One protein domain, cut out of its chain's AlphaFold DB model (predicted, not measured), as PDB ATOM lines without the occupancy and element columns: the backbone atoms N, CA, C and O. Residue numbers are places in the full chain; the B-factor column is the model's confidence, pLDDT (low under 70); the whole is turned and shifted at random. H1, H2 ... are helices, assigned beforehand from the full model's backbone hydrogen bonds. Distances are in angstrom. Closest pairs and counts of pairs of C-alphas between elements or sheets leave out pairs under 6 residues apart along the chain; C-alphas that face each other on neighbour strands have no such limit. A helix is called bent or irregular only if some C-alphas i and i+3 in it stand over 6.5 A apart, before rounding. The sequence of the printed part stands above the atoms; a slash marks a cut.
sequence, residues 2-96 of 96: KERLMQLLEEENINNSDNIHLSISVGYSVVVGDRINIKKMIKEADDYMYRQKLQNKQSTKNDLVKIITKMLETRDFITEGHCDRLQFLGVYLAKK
ATOM      1  N   LYS A   2      -2.770  41.128 -16.135       83.19
ATOM      2  CA  LYS A   2      -2.981  39.739 -16.595       83.19
ATOM      3  C   LYS A   2      -3.253  39.631 -18.102       83.19
ATOM      4  O   LYS A   2      -2.589  38.858 -18.772       83.19
ATOM      5  N   GLU A   3      -4.201  40.414 -18.614       84.62
ATOM      6  CA  GLU A   3      -4.609  40.379 -20.029       84.62
ATOM      7  C   GLU A   3      -3.444  40.666 -20.977       84.62
ATOM      8  O   GLU A   3      -3.187  39.887 -21.882       84.62
ATOM      9  N   ARG A   4      -2.658  41.711 -20.688       89.44
ATOM     10  CA  ARG A   4      -1.459  42.049 -21.467       89.44
ATOM     11  C   ARG A   4      -0.430  40.915 -21.489       89.44
ATOM     12  O   ARG A   4       0.222  40.708 -22.501       89.44
ATOM     13  N   LEU A   5      -0.274  40.196 -20.377       87.75
ATOM     14  CA  LEU A   5       0.668  39.080 -20.268       87.75
ATOM     15  C   LEU A   5       0.203  37.882 -21.110       87.75
ATOM     16  O   LEU A   5       1.015  37.265 -21.788       87.75
ATOM     17  N   MET A   6      -1.103  37.600 -21.109       86.50
ATOM     18  CA  MET A   6      -1.687  36.549 -21.951       86.50
ATOM     19  C   MET A   6      -1.605  36.897 -23.438       86.50
ATOM     20  O   MET A   6      -1.258  36.035 -24.232       86.50
ATOM     21  N   GLN A   7      -1.839  38.160 -23.797       88.06
ATOM     22  CA  GLN A   7      -1.746  38.616 -25.180       88.06
ATOM     23  C   GLN A   7      -0.323  38.468 -25.740       88.06
ATOM     24  O   GLN A   7      -0.149  37.917 -26.818       88.06
ATOM     25  N   LEU A   8       0.701  38.879 -24.985       90.44
ATOM     26  CA  LEU A   8       2.097  38.694 -25.399       90.44
ATOM     27  C   LEU A   8       2.452  37.213 -25.576       90.44
ATOM     28  O   LEU A   8       3.210  36.858 -26.469       90.44
ATOM     29  N   LEU A   9       1.898  36.341 -24.733       88.50
ATOM     30  CA  LEU A   9       2.125  34.904 -24.832       88.50
ATOM     31  C   LEU A   9       1.463  34.302 -26.081       88.50
ATOM     32  O   LEU A   9       2.043  33.430 -26.722       88.50
ATOM     33  N   GLU A  10       0.264  34.766 -26.434       86.81
ATOM     34  CA  GLU A  10      -0.408  34.390 -27.682       86.81
ATOM     35  C   GLU A  10       0.362  34.887 -28.906       86.81
ATOM     36  O   GLU A  10       0.602  34.107 -29.824       86.81
ATOM     37  N   GLU A  11       0.809  36.144 -28.899       89.00
ATOM     38  CA  GLU A  11       1.628  36.720 -29.970       89.00
ATOM     39  C   GLU A  11       2.930  35.925 -30.164       89.00
ATOM     40  O   GLU A  11       3.265  35.562 -31.290       89.00
ATOM     41  N   GLU A  12       3.625  35.567 -29.082       88.12
ATOM     42  CA  GLU A  12       4.839  34.741 -29.148       88.12
ATOM     43  C   GLU A  12       4.572  33.328 -29.669       88.12
ATOM     44  O   GLU A  12       5.326  32.829 -30.503       88.12
ATOM     45  N   ASN A  13       3.484  32.692 -29.229       86.88
ATOM     46  CA  ASN A  13       3.094  31.371 -29.719       86.88
ATOM     47  C   ASN A  13       2.751  31.379 -31.216       86.88
ATOM     48  O   ASN A  13       3.013  30.393 -31.899       86.88
ATOM     49  N   ILE A  14       2.169  32.470 -31.726       86.44
ATOM     50  CA  ILE A  14       1.870  32.633 -33.154       86.44
ATOM     51  C   ILE A  14       3.165  32.876 -33.937       86.44
ATOM     52  O   ILE A  14       3.432  32.185 -34.923       86.44
ATOM     53  N   ASN A  15       3.992  33.821 -33.486       89.44
ATOM     54  CA  ASN A  15       5.228  34.203 -34.171       89.44
ATOM     55  C   ASN A  15       6.266  33.072 -34.193       89.44
ATOM     56  O   ASN A  15       7.051  32.979 -35.134       89.44
ATOM     57  N   ASN A  16       6.247  32.190 -33.191       86.81
ATOM     58  CA  ASN A  16       7.157  31.055 -33.061       86.81
ATOM     59  C   ASN A  16       6.417  29.711 -33.161       86.81
ATOM     60  O   ASN A  16       6.660  28.805 -32.365       86.81
ATOM     61  N   SER A  17       5.530  29.575 -34.152       75.69
ATOM     62  CA  SER A  17       4.682  28.385 -34.350       75.69
ATOM     63  C   SER A  17       5.454  27.057 -34.486       75.69
ATOM     64  O   SER A  17       4.915  26.009 -34.143       75.69
ATOM     65  N   ASP A  18       6.709  27.094 -34.950       80.25
ATOM     66  CA  ASP A  18       7.568  25.906 -35.103       80.25
ATOM     67  C   ASP A  18       8.302  25.504 -33.805       80.25
ATOM     68  O   ASP A  18       8.932  24.445 -33.737       80.25
ATOM     69  N   ASN A  19       8.231  26.339 -32.763       79.62
ATOM     70  CA  ASN A  19       8.839  26.096 -31.458       79.62
ATOM     71  C   ASN A  19       7.817  25.538 -30.452       79.62
ATOM     72  O   ASN A  19       6.650  25.283 -30.743       79.62
ATOM     73  N   ILE A  20       8.278  25.305 -29.224       80.62
ATOM     74  CA  ILE A  20       7.445  24.785 -28.140       80.62
ATOM     75  C   ILE A  20       6.341  25.794 -27.801       80.62
ATOM     76  O   ILE A  20       6.625  26.912 -27.380       80.62
ATOM     77  N   HIS A  21       5.085  25.354 -27.901       81.12
ATOM     78  CA  HIS A  21       3.929  26.128 -27.460       81.12
ATOM     79  C   HIS A  21       3.971  26.363 -25.943       81.12
ATOM     80  O   HIS A  21       4.015  25.418 -25.146       81.12
ATOM     81  N   LEU A  22       3.926  27.628 -25.536       83.12
ATOM     82  CA  LEU A  22       3.954  28.048 -24.141       83.12
ATOM     83  C   LEU A  22       2.533  28.234 -23.607       83.12
ATOM     84  O   LEU A  22       1.660  28.780 -24.275       83.12
ATOM     85  N   SER A  23       2.302  27.825 -22.361       84.00
ATOM     86  CA  SER A  23       1.046  28.073 -21.647       84.00
ATOM     87  C   SER A  23       1.336  28.445 -20.200       84.00
ATOM     88  O   SER A  23       2.112  27.769 -19.521       84.00
ATOM     89  N   ILE A  24       0.707  29.515 -19.713       86.75
ATOM     90  CA  ILE A  24       0.857  30.004 -18.337       86.75
ATOM     91  C   ILE A  24      -0.532  30.153 -17.705       86.75
ATOM     92  O   ILE A  24      -1.496  30.554 -18.352       86.75
ATOM     93  N   SER A  25      -0.647  29.832 -16.416       89.56
ATOM     94  CA  SER A  25      -1.833  30.118 -15.599       89.56
ATOM     95  C   SER A  25      -1.458  31.120 -14.512       89.56
ATOM     96  O   SER A  25      -0.481  30.899 -13.799       89.56
ATOM     97  N   VAL A  26      -2.223  32.207 -14.373       89.81
ATOM     98  CA  VAL A  26      -1.904  33.318 -13.462       89.81
ATOM     99  C   VAL A  26      -3.126  33.676 -12.625       89.81
ATOM    100  O   VAL A  26      -4.173  34.053 -13.156       89.81
ATOM    101  N   GLY A  27      -2.969  33.623 -11.307       91.50
ATOM    102  CA  GLY A  27      -3.949  34.129 -10.355       91.50
ATOM    103  C   GLY A  27      -3.500  35.445  -9.728       91.50
ATOM    104  O   GLY A  27      -2.308  35.690  -9.564       91.50
ATOM    105  N   TYR A  28      -4.457  36.310  -9.399       91.12
ATOM    106  CA  TYR A  28      -4.204  37.580  -8.720       91.12
ATOM    107  C   TYR A  28      -5.339  37.885  -7.739       91.12
ATOM    108  O   TYR A  28      -6.466  37.433  -7.930       91.12
ATOM    109  N   SER A  29      -5.039  38.655  -6.695       91.94
ATOM    110  CA  SER A  29      -6.015  39.182  -5.736       91.94
ATOM    111  C   SER A  29      -5.663  40.641  -5.445       91.94
ATOM    112  O   SER A  29      -4.485  40.993  -5.341       91.94
ATOM    113  N   VAL A  30      -6.682  41.495  -5.362       89.38
ATOM    114  CA  VAL A  30      -6.555  42.920  -5.038       89.38
ATOM    115  C   VAL A  30      -7.541  43.222  -3.919       89.38
ATOM    116  O   VAL A  30      -8.725  42.916  -4.036       89.38
ATOM    117  N   VAL A  31      -7.056  43.826  -2.838       86.69
ATOM    118  CA  VAL A  31      -7.879  44.237  -1.696       86.69
ATOM    119  C   VAL A  31      -7.820  45.751  -1.573       86.69
ATOM    120  O   VAL A  31      -6.747  46.341  -1.672       86.69
ATOM    121  N   VAL A  32      -8.977  46.367  -1.338       82.62
ATOM    122  CA  VAL A  32      -9.113  47.802  -1.076       82.62
ATOM    123  C   VAL A  32      -9.624  47.969   0.355       82.62
ATOM    124  O   VAL A  32     -10.720  47.508   0.671       82.62
ATOM    125  N   GLY A  33      -8.816  48.575   1.231       82.38
ATOM    126  CA  GLY A  33      -9.165  48.869   2.628       82.38
ATOM    127  C   GLY A  33      -8.020  48.647   3.624       82.38
ATOM    128  O   GLY A  33      -6.986  48.076   3.285       82.38
ATOM    129  N   ASP A  34      -8.232  49.060   4.878       74.25
ATOM    130  CA  ASP A  34      -7.169  49.150   5.898       74.25
ATOM    131  C   ASP A  34      -6.786  47.810   6.553       74.25
ATOM    132  O   ASP A  34      -5.737  47.689   7.184       74.25
ATOM    133  N   ARG A  35      -7.622  46.772   6.420       75.69
ATOM    134  CA  ARG A  35      -7.367  45.443   7.007       75.69
ATOM    135  C   ARG A  35      -6.949  44.445   5.938       75.69
ATOM    136  O   ARG A  35      -7.740  43.618   5.484       75.69
ATOM    137  N   ILE A  36      -5.677  44.508   5.566       80.69
ATOM    138  CA  ILE A  36      -5.077  43.597   4.594       80.69
ATOM    139  C   ILE A  36      -4.665  42.301   5.297       80.69
ATOM    140  O   ILE A  36      -3.714  42.262   6.075       80.69
ATOM    141  N   ASN A  37      -5.363  41.205   4.995       88.31
ATOM    142  CA  ASN A  37      -4.910  39.868   5.367       88.31
ATOM    143  C   ASN A  37      -4.143  39.248   4.193       88.31
ATOM    144  O   ASN A  37      -4.730  38.609   3.320       88.31
ATOM    145  N   ILE A  38      -2.820  39.419   4.197       89.19
ATOM    146  CA  ILE A  38      -1.924  38.941   3.132       89.19
ATOM    147  C   ILE A  38      -2.082  37.432   2.896       89.19
ATOM    148  O   ILE A  38      -2.133  36.990   1.750       89.19
ATOM    149  N   LYS A  39      -2.234  36.627   3.960       92.06
ATOM    150  CA  LYS A  39      -2.425  35.170   3.828       92.06
ATOM    151  C   LYS A  39      -3.690  34.838   3.038       92.06
ATOM    152  O   LYS A  39      -3.673  33.934   2.208       92.06
ATOM    153  N   LYS A  40      -4.777  35.577   3.279       91.25
ATOM    154  CA  LYS A  40      -6.030  35.409   2.535       91.25
ATOM    155  C   LYS A  40      -5.862  35.799   1.064       91.25
ATOM    156  O   LYS A  40      -6.348  35.071   0.210       91.25
ATOM    157  N   MET A  41      -5.141  36.884   0.774       92.00
ATOM    158  CA  MET A  41      -4.893  37.336  -0.604       92.00
ATOM    159  C   MET A  41      -4.062  36.342  -1.411       92.00
ATOM    160  O   MET A  41      -4.401  36.040  -2.551       92.00
ATOM    161  N   ILE A  42      -2.992  35.806  -0.816       93.12
ATOM    162  CA  ILE A  42      -2.161  34.787  -1.471       93.12
ATOM    163  C   ILE A  42      -2.998  33.543  -1.758       93.12
ATOM    164  O   ILE A  42      -2.948  33.028  -2.869       93.12
ATOM    165  N   LYS A  43      -3.806  33.096  -0.789       94.94
ATOM    166  CA  LYS A  43      -4.694  31.946  -0.979       94.94
ATOM    167  C   LYS A  43      -5.699  32.182  -2.107       94.94
ATOM    168  O   LYS A  43      -5.887  31.312  -2.941       94.94
ATOM    169  N   GLU A  44      -6.315  33.357  -2.152       94.06
ATOM    170  CA  GLU A  44      -7.269  33.698  -3.205       94.06
ATOM    171  C   GLU A  44      -6.603  33.728  -4.590       94.06
ATOM    172  O   GLU A  44      -7.140  33.168  -5.546       94.06
ATOM    173  N   ALA A  45      -5.412  34.323  -4.702       94.50
ATOM    174  CA  ALA A  45      -4.641  34.291  -5.938       94.50
ATOM    175  C   ALA A  45      -4.286  32.849  -6.349       94.50
ATOM    176  O   ALA A  45      -4.433  32.493  -7.518       94.50
ATOM    177  N   ASP A  46      -3.877  32.001  -5.404       95.19
ATOM    178  CA  ASP A  46      -3.558  30.593  -5.662       95.19
ATOM    179  C   ASP A  46      -4.795  29.793  -6.111       95.19
ATOM    180  O   ASP A  46      -4.744  29.080  -7.114       95.19
ATOM    181  N   ASP A  47      -5.947  30.001  -5.466       95.38
ATOM    182  CA  ASP A  47      -7.223  29.374  -5.834       95.38
ATOM    183  C   ASP A  47      -7.641  29.755  -7.270       95.38
ATOM    184  O   ASP A  47      -8.061  28.895  -8.056       95.38
ATOM    185  N   TYR A  48      -7.488  31.028  -7.658       93.69
ATOM    186  CA  TYR A  48      -7.737  31.464  -9.036       93.69
ATOM    187  C   TYR A  48      -6.762  30.828 -10.032       93.69
ATOM    188  O   TYR A  48      -7.189  30.377 -11.101       93.69
ATOM    189  N   MET A  49      -5.472  30.739  -9.692       94.00
ATOM    190  CA  MET A  49      -4.479  30.060 -10.528       94.00
ATOM    191  C   MET A  49      -4.822  28.574 -10.695       94.00
ATOM    192  O   MET A  49      -4.737  28.040 -11.802       94.00
ATOM    193  N   TYR A  50      -5.227  27.898  -9.619       94.25
ATOM    194  CA  TYR A  50      -5.571  26.480  -9.639       94.25
ATOM    195  C   TYR A  50      -6.752  26.191 -10.571       94.25
ATOM    196  O   TYR A  50      -6.692  25.266 -11.386       94.25
ATOM    197  N   ARG A  51      -7.796  27.028 -10.530       91.44
ATOM    198  CA  ARG A  51      -8.934  26.931 -11.460       91.44
ATOM    199  C   ARG A  51      -8.497  27.073 -12.917       91.44
ATOM    200  O   ARG A  51      -8.937  26.291 -13.755       91.44
ATOM    201  N   GLN A  52      -7.597  28.013 -13.215       90.38
ATOM    202  CA  GLN A  52      -7.058  28.164 -14.569       90.38
ATOM    203  C   GLN A  52      -6.237  26.950 -15.018       90.38
ATOM    204  O   GLN A  52      -6.421  26.484 -16.140       90.38
ATOM    205  N   LYS A  53      -5.389  26.382 -14.149       90.94
ATOM    206  CA  LYS A  53      -4.632  25.153 -14.461       90.94
ATOM    207  C   LYS A  53      -5.564  23.997 -14.827       90.94
ATOM    208  O   LYS A  53      -5.296  23.264 -15.779       90.94
ATOM    209  N   LEU A  54      -6.662  23.841 -14.083       88.62
ATOM    210  CA  LEU A  54      -7.657  22.809 -14.359       88.62
ATOM    211  C   LEU A  54      -8.338  23.031 -15.716       88.62
ATOM    212  O   LEU A  54      -8.444  22.090 -16.501       88.62
ATOM    213  N   GLN A  55      -8.740  24.271 -16.008       84.69
ATOM    214  CA  GLN A  55      -9.363  24.632 -17.281       84.69
ATOM    215  C   GLN A  55      -8.421  24.392 -18.466       84.69
ATOM    216  O   GLN A  55      -8.814  23.718 -19.414       84.69
ATOM    217  N   ASN A  56      -7.166  24.847 -18.391       81.81
ATOM    218  CA  ASN A  56      -6.181  24.642 -19.459       81.81
ATOM    219  C   ASN A  56      -5.944  23.151 -19.727       81.81
ATOM    220  O   ASN A  56      -5.950  22.720 -20.877       81.81
ATOM    221  N   LYS A  57      -5.828  22.333 -18.671       78.94
ATOM    222  CA  LYS A  57      -5.697  20.872 -18.803       78.94
ATOM    223  C   LYS A  57      -6.902  20.240 -19.510       78.94
ATOM    224  O   LYS A  57      -6.734  19.274 -20.255       78.94
ATOM    225  N   GLN A  58      -8.110  20.744 -19.258       70.44
ATOM    226  CA  GLN A  58      -9.326  20.275 -19.924       70.44
ATOM    227  C   GLN A  58      -9.353  20.698 -21.401       70.44
ATOM    228  O   GLN A  58      -9.667  19.873 -22.256       70.44
ATOM    229  N   SER A  59      -8.967  21.939 -21.708       76.69
ATOM    230  CA  SER A  59      -8.899  22.458 -23.079       76.69
ATOM    231  C   SER A  59      -7.942  21.650 -23.955       76.69
ATOM    232  O   SER A  59      -8.359  21.187 -25.010       76.69
ATOM    233  N   THR A  60      -6.724  21.345 -23.485       74.38
ATOM    234  CA  THR A  60      -5.767  20.516 -24.247       74.38
ATOM    235  C   THR A  60      -6.331  19.135 -24.588       74.38
ATOM    236  O   THR A  60      -6.159  18.644 -25.701       74.38
ATOM    237  N   LYS A  61      -7.041  18.500 -23.646       73.06
ATOM    238  CA  LYS A  61      -7.711  17.216 -23.906       73.06
ATOM    239  C   LYS A  61      -8.812  17.360 -24.953       73.06
ATOM    240  O   LYS A  61      -8.913  16.516 -25.837       73.06
ATOM    241  N   ASN A  62      -9.619  18.415 -24.859       74.31
ATOM    242  CA  ASN A  62     -10.691  18.677 -25.814       74.31
ATOM    243  C   ASN A  62     -10.146  18.936 -27.223       74.31
ATOM    244  O   ASN A  62     -10.712  18.432 -28.188       74.31
ATOM    245  N   ASP A  63      -9.048  19.677 -27.354       76.81
ATOM    246  CA  ASP A  63      -8.441  19.960 -28.656       76.81
ATOM    247  C   ASP A  63      -7.834  18.702 -29.279       76.81
ATOM    248  O   ASP A  63      -8.044  18.445 -30.462       76.81
ATOM    249  N   LEU A  64      -7.206  17.840 -28.476       74.50
ATOM    250  CA  LEU A  64      -6.758  16.524 -28.934       74.50
ATOM    251  C   LEU A  64      -7.929  15.647 -29.408       74.50
ATOM    252  O   LEU A  64      -7.834  15.015 -30.459       74.50
ATOM    253  N   VAL A  65      -9.052  15.644 -28.683       80.56
ATOM    254  CA  VAL A  65     -10.272  14.941 -29.117       80.56
ATOM    255  C   VAL A  65     -10.774  15.501 -30.447       80.56
ATOM    256  O   VAL A  65     -11.022  14.720 -31.358       80.56
ATOM    257  N   LYS A  66     -10.859  16.828 -30.609       75.44
ATOM    258  CA  LYS A  66     -11.267  17.451 -31.882       75.44
ATOM    259  C   LYS A  66     -10.347  17.059 -33.034       75.44
ATOM    260  O   LYS A  66     -10.841  16.771 -34.118       75.44
ATOM    261  N   ILE A  67      -9.032  17.036 -32.810       81.50
ATOM    262  CA  ILE A  67      -8.040  16.631 -33.813       81.50
ATOM    263  C   ILE A  67      -8.283  15.181 -34.254       81.50
ATOM    264  O   ILE A  67      -8.333  14.903 -35.452       81.50
ATOM    265  N   ILE A  68      -8.487  14.265 -33.301       80.38
ATOM    266  CA  ILE A  68      -8.798  12.860 -33.601       80.38
ATOM    267  C   ILE A  68     -10.124  12.753 -34.357       80.38
ATOM    268  O   ILE A  68     -10.174  12.080 -35.383       80.38
ATOM    269  N   THR A  69     -11.178  13.442 -33.909       79.38
ATOM    270  CA  THR A  69     -12.478  13.460 -34.595       79.38
ATOM    271  C   THR A  69     -12.337  13.959 -36.030       79.38
ATOM    272  O   THR A  69     -12.821  13.302 -36.941       79.38
ATOM    273  N   LYS A  70     -11.594  15.046 -36.264       78.50
ATOM    274  CA  LYS A  70     -11.345  15.602 -37.604       78.50
ATOM    275  C   LYS A  70     -10.595  14.620 -38.513       78.50
ATOM    276  O   LYS A  70     -10.925  14.481 -39.691       78.50
ATOM    277  N   MET A  71      -9.585  13.932 -37.975       80.31
ATOM    278  CA  MET A  71      -8.873  12.873 -38.699       80.31
ATOM    279  C   MET A  71      -9.798  11.707 -39.052       80.31
ATOM    280  O   MET A  71      -9.727  11.189 -40.165       80.31
ATOM    281  N   LEU A  72     -10.667  11.302 -38.124       75.12
ATOM    282  CA  LEU A  72     -11.650  10.249 -38.357       75.12
ATOM    283  C   LEU A  72     -12.691  10.671 -39.394       75.12
ATOM    284  O   LEU A  72     -12.909   9.910 -40.320       75.12
ATOM    285  N   GLU A  73     -13.247  11.883 -39.321       73.81
ATOM    286  CA  GLU A  73     -14.146  12.455 -40.340       73.81
ATOM    287  C   GLU A  73     -13.505  12.446 -41.733       73.81
ATOM    288  O   GLU A  73     -14.128  12.035 -42.706       73.81
ATOM    289  N   THR A  74     -12.234  12.846 -41.832       73.88
ATOM    290  CA  THR A  74     -11.501  12.863 -43.109       73.88
ATOM    291  C   THR A  74     -11.319  11.451 -43.675       73.88
ATOM    292  O   THR A  74     -11.400  11.257 -44.886       73.88
ATOM    293  N   ARG A  75     -11.084  10.451 -42.815       67.81
ATOM    294  CA  ARG A  75     -10.989   9.042 -43.230       67.81
ATOM    295  C   ARG A  75     -12.353   8.430 -43.532       67.81
ATOM    296  O   ARG A  75     -12.446   7.633 -44.453       67.81
ATOM    297  N   ASP A  76     -13.387   8.811 -42.796       65.25
ATOM    298  CA  ASP A  76     -14.757   8.333 -42.977       65.25
ATOM    299  C   ASP A  76     -15.397   8.890 -44.248       65.25
ATOM    300  O   ASP A  76     -16.108   8.180 -44.946       65.25
ATOM    301  N   PHE A  77     -15.045  10.117 -44.636       60.62
ATOM    302  CA  PHE A  77     -15.386  10.658 -45.952       60.62
ATOM    303  C   PHE A  77     -14.876   9.769 -47.106       60.62
ATOM    304  O   PHE A  77     -15.483   9.732 -48.171       60.62
ATOM    305  N   ILE A  78     -13.781   9.027 -46.895       60.72
ATOM    306  CA  ILE A  78     -13.231   8.063 -47.863       60.72
ATOM    307  C   ILE A  78     -13.940   6.694 -47.764       60.72
ATOM    308  O   ILE A  78     -13.961   5.946 -48.739       60.72
ATOM    309  N   THR A  79     -14.534   6.351 -46.617       60.34
ATOM    310  CA  THR A  79     -15.173   5.052 -46.350       60.34
ATOM    311  C   THR A  79     -16.588   5.232 -45.804       60.34
ATOM    312  O   THR A  79     -16.765   5.416 -44.607       60.34
ATOM    313  N   GLU A  80     -17.584   5.140 -46.686       65.12
ATOM    314  CA  GLU A  80     -19.019   5.372 -46.446       65.12
ATOM    315  C   GLU A  80     -19.549   4.968 -45.041       65.12
ATOM    316  O   GLU A  80     -19.901   3.811 -44.794       65.12
ATOM    317  N   GLY A  81     -19.686   5.945 -44.132       68.81
ATOM    318  CA  GLY A  81     -20.598   5.902 -42.973       68.81
ATOM    319  C   GLY A  81     -20.142   5.103 -41.739       68.81
ATOM    320  O   GLY A  81     -20.981   4.666 -40.940       68.81
ATOM    321  N   HIS A  82     -18.841   4.880 -41.542       73.06
ATOM    322  CA  HIS A  82     -18.311   4.200 -40.353       73.06
ATOM    323  C   HIS A  82     -18.340   5.072 -39.083       73.06
ATOM    324  O   HIS A  82     -18.554   4.525 -37.991       73.06
ATOM    325  N   CYS A  83     -18.177   6.396 -39.181       69.19
ATOM    326  CA  CYS A  83     -18.223   7.290 -38.015       69.19
ATOM    327  C   CYS A  83     -19.608   7.323 -37.367       69.19
ATOM    328  O   CYS A  83     -19.683   7.292 -36.139       69.19
ATOM    329  N   ASP A  84     -20.690   7.291 -38.149       74.19
ATOM    330  CA  ASP A  84     -22.061   7.275 -37.618       74.19
ATOM    331  C   ASP A  84     -22.314   6.033 -36.750       74.19
ATOM    332  O   ASP A  84     -22.869   6.104 -35.648       74.19
ATOM    333  N   ARG A  85     -21.823   4.872 -37.200       77.38
ATOM    334  CA  ARG A  85     -21.900   3.613 -36.442       77.38
ATOM    335  C   ARG A  85     -21.039   3.641 -35.182       77.38
ATOM    336  O   ARG A  85     -21.479   3.160 -34.135       77.38
ATOM    337  N   LEU A  86     -19.831   4.202 -35.255       78.31
ATOM    338  CA  LEU A  86     -18.947   4.353 -34.093       78.31
ATOM    339  C   LEU A  86     -19.518   5.324 -33.056       78.31
ATOM    340  O   LEU A  86     -19.463   5.033 -31.860       78.31
ATOM    341  N   GLN A  87     -20.106   6.438 -33.491       79.06
ATOM    342  CA  GLN A  87     -20.778   7.392 -32.612       79.06
ATOM    343  C   GLN A  87     -21.949   6.723 -31.889       79.06
ATOM    344  O   GLN A  87     -22.063   6.834 -30.665       79.06
ATOM    345  N   PHE A  88     -22.774   5.969 -32.620       81.69
ATOM    346  CA  PHE A  88     -23.878   5.212 -32.037       81.69
ATOM    347  C   PHE A  88     -23.387   4.216 -30.976       81.69
ATOM    348  O   PHE A  88     -23.940   4.152 -29.876       81.69
ATOM    349  N   LEU A  89     -22.305   3.485 -31.266       77.62
ATOM    350  CA  LEU A  89     -21.721   2.522 -30.333       77.62
ATOM    351  C   LEU A  89     -21.129   3.201 -29.087       77.62
ATOM    352  O   LEU A  89     -21.327   2.716 -27.975       77.62
ATOM    353  N   GLY A  90     -20.453   4.341 -29.244       81.81
ATOM    354  CA  GLY A  90     -19.909   5.116 -28.126       81.81
ATOM    355  C   GLY A  90     -20.998   5.629 -27.180       81.81
ATOM    356  O   GLY A  90     -20.882   5.484 -25.963       81.81
ATOM    357  N   VAL A  91     -22.096   6.161 -27.728       84.94
ATOM    358  CA  VAL A  91     -23.259   6.598 -26.934       84.94
ATOM    359  C   VAL A  91     -23.931   5.415 -26.237       84.94
ATOM    360  O   VAL A  91     -24.346   5.541 -25.085       84.94
ATOM    361  N   TYR A  92     -24.027   4.264 -26.905       83.19
ATOM    362  CA  TYR A  92     -24.569   3.044 -26.312       83.19
ATOM    363  C   TYR A  92     -23.731   2.562 -25.119       83.19
ATOM    364  O   TYR A  92     -24.287   2.225 -24.076       83.19
ATOM    365  N   LEU A  93     -22.401   2.585 -25.241       73.88
ATOM    366  CA  LEU A  93     -21.488   2.182 -24.169       73.88
ATOM    367  C   LEU A  93     -21.482   3.162 -22.989       73.88
ATOM    368  O   LEU A  93     -21.373   2.722 -21.854       73.88
ATOM    369  N   ALA A  94     -21.627   4.467 -23.232       75.00
ATOM    370  CA  ALA A  94     -21.641   5.486 -22.176       75.00
ATOM    371  C   ALA A  94     -22.948   5.531 -21.361       75.00
ATOM    372  O   ALA A  94     -22.991   6.136 -20.293       75.00
ATOM    373  N   LYS A  95     -24.027   4.932 -21.880       70.31
ATOM    374  CA  LYS A  95     -25.329   4.833 -21.202       70.31
ATOM    375  C   LYS A  95     -25.480   3.571 -20.344       70.31
ATOM    376  O   LYS A  95     -26.555   3.368 -19.779       70.31
ATOM    377  N   LYS A  96     -24.451   2.728 -20.277       44.88
ATOM    378  CA  LYS A  96     -24.419   1.498 -19.484       44.88
ATOM    379  C   LYS A  96     -23.504   1.676 -18.278       44.88
ATOM    380  O   LYS A  96     -23.853   1.107 -17.223       44.88
TER     381      LYS A  96
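Overview. This is residues 2 to 96 of the 96 residues of the protein "GGDEF domain-containing protein" of Clostridium homopropionicum DSM 5847 (UniProt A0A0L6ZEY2). Picture one very long helix, H2, as the spine of an open, flat shape, with the short helix H3 folding back from its last end as a V and the first helix, H1, set off to one side without touching either helix. A long stretch with no named element, residues 16 to 37, runs back between H1 and H2 and turns round near Asp 34 to enter H2. The printed part has 95 residues, with three named helices in the order H1, H2, H3 and no named strand; 66 of the residues are in helices and the class is all helix. The whole is extended, with a radius of gyration of the C-alphas of 21.3 A, and the C-alphas span 69 by 42 by 17 A.

Along the chain. Find C-alpha 2 at (-2.981, 39.739, -16.595); from there H1 takes residues 2 to 15, 20.2 A from first to last C-alpha. Go on through residues 16 to 37 to C-alpha 38 at (-1.924, 38.941, 3.132), where H2 begins; it takes residues 38 to 76 and is 56.8 A long from first to last C-alpha. Then look at residues 82 to 94 for H3, which measures 18.5 A from first to last C-alpha and ends at C-alpha 94 at (-21.641, 5.486, -22.176). None of the three helices is bent or irregular.

Arrangement. Begin with H1, which is apart from H2 and apart from H3. Move on to H2 and H3, which touch, with 4 pairs of C-alphas within 8 A. Their closest C-alphas are those of Asp 76 and His 82, 6.0 A apart. H2 touches H3 with residues 72 to 76 alone, and H3 touches H2 with residues 82 to 83 alone. Their lines stand at a steep tilt of 42 degrees and they run opposite ways; the two form a helical hairpin. Along the backbone of H1, H2 and H3, every O i to N i+4 pair is within hydrogen-bond range.

Size, cuts and confidence. Look for the two C-alphas farthest apart at Asp 34 and Glu 80, 69.3 A from each other. The printed part has no cut, and Lys 96 is the chain's last residue. The link from H1 to H2, 22 residues, is long, and the link from H2 to H3, 5 residues, is tight. Residues 14 to 20, 32 to 37, 57 to 68 and 85 to 96 stand free. The mean pLDDT of the printed part is 81.8; look in the B-factor column for values under 70 at residues 75 to 81, residue 83 and residue 96.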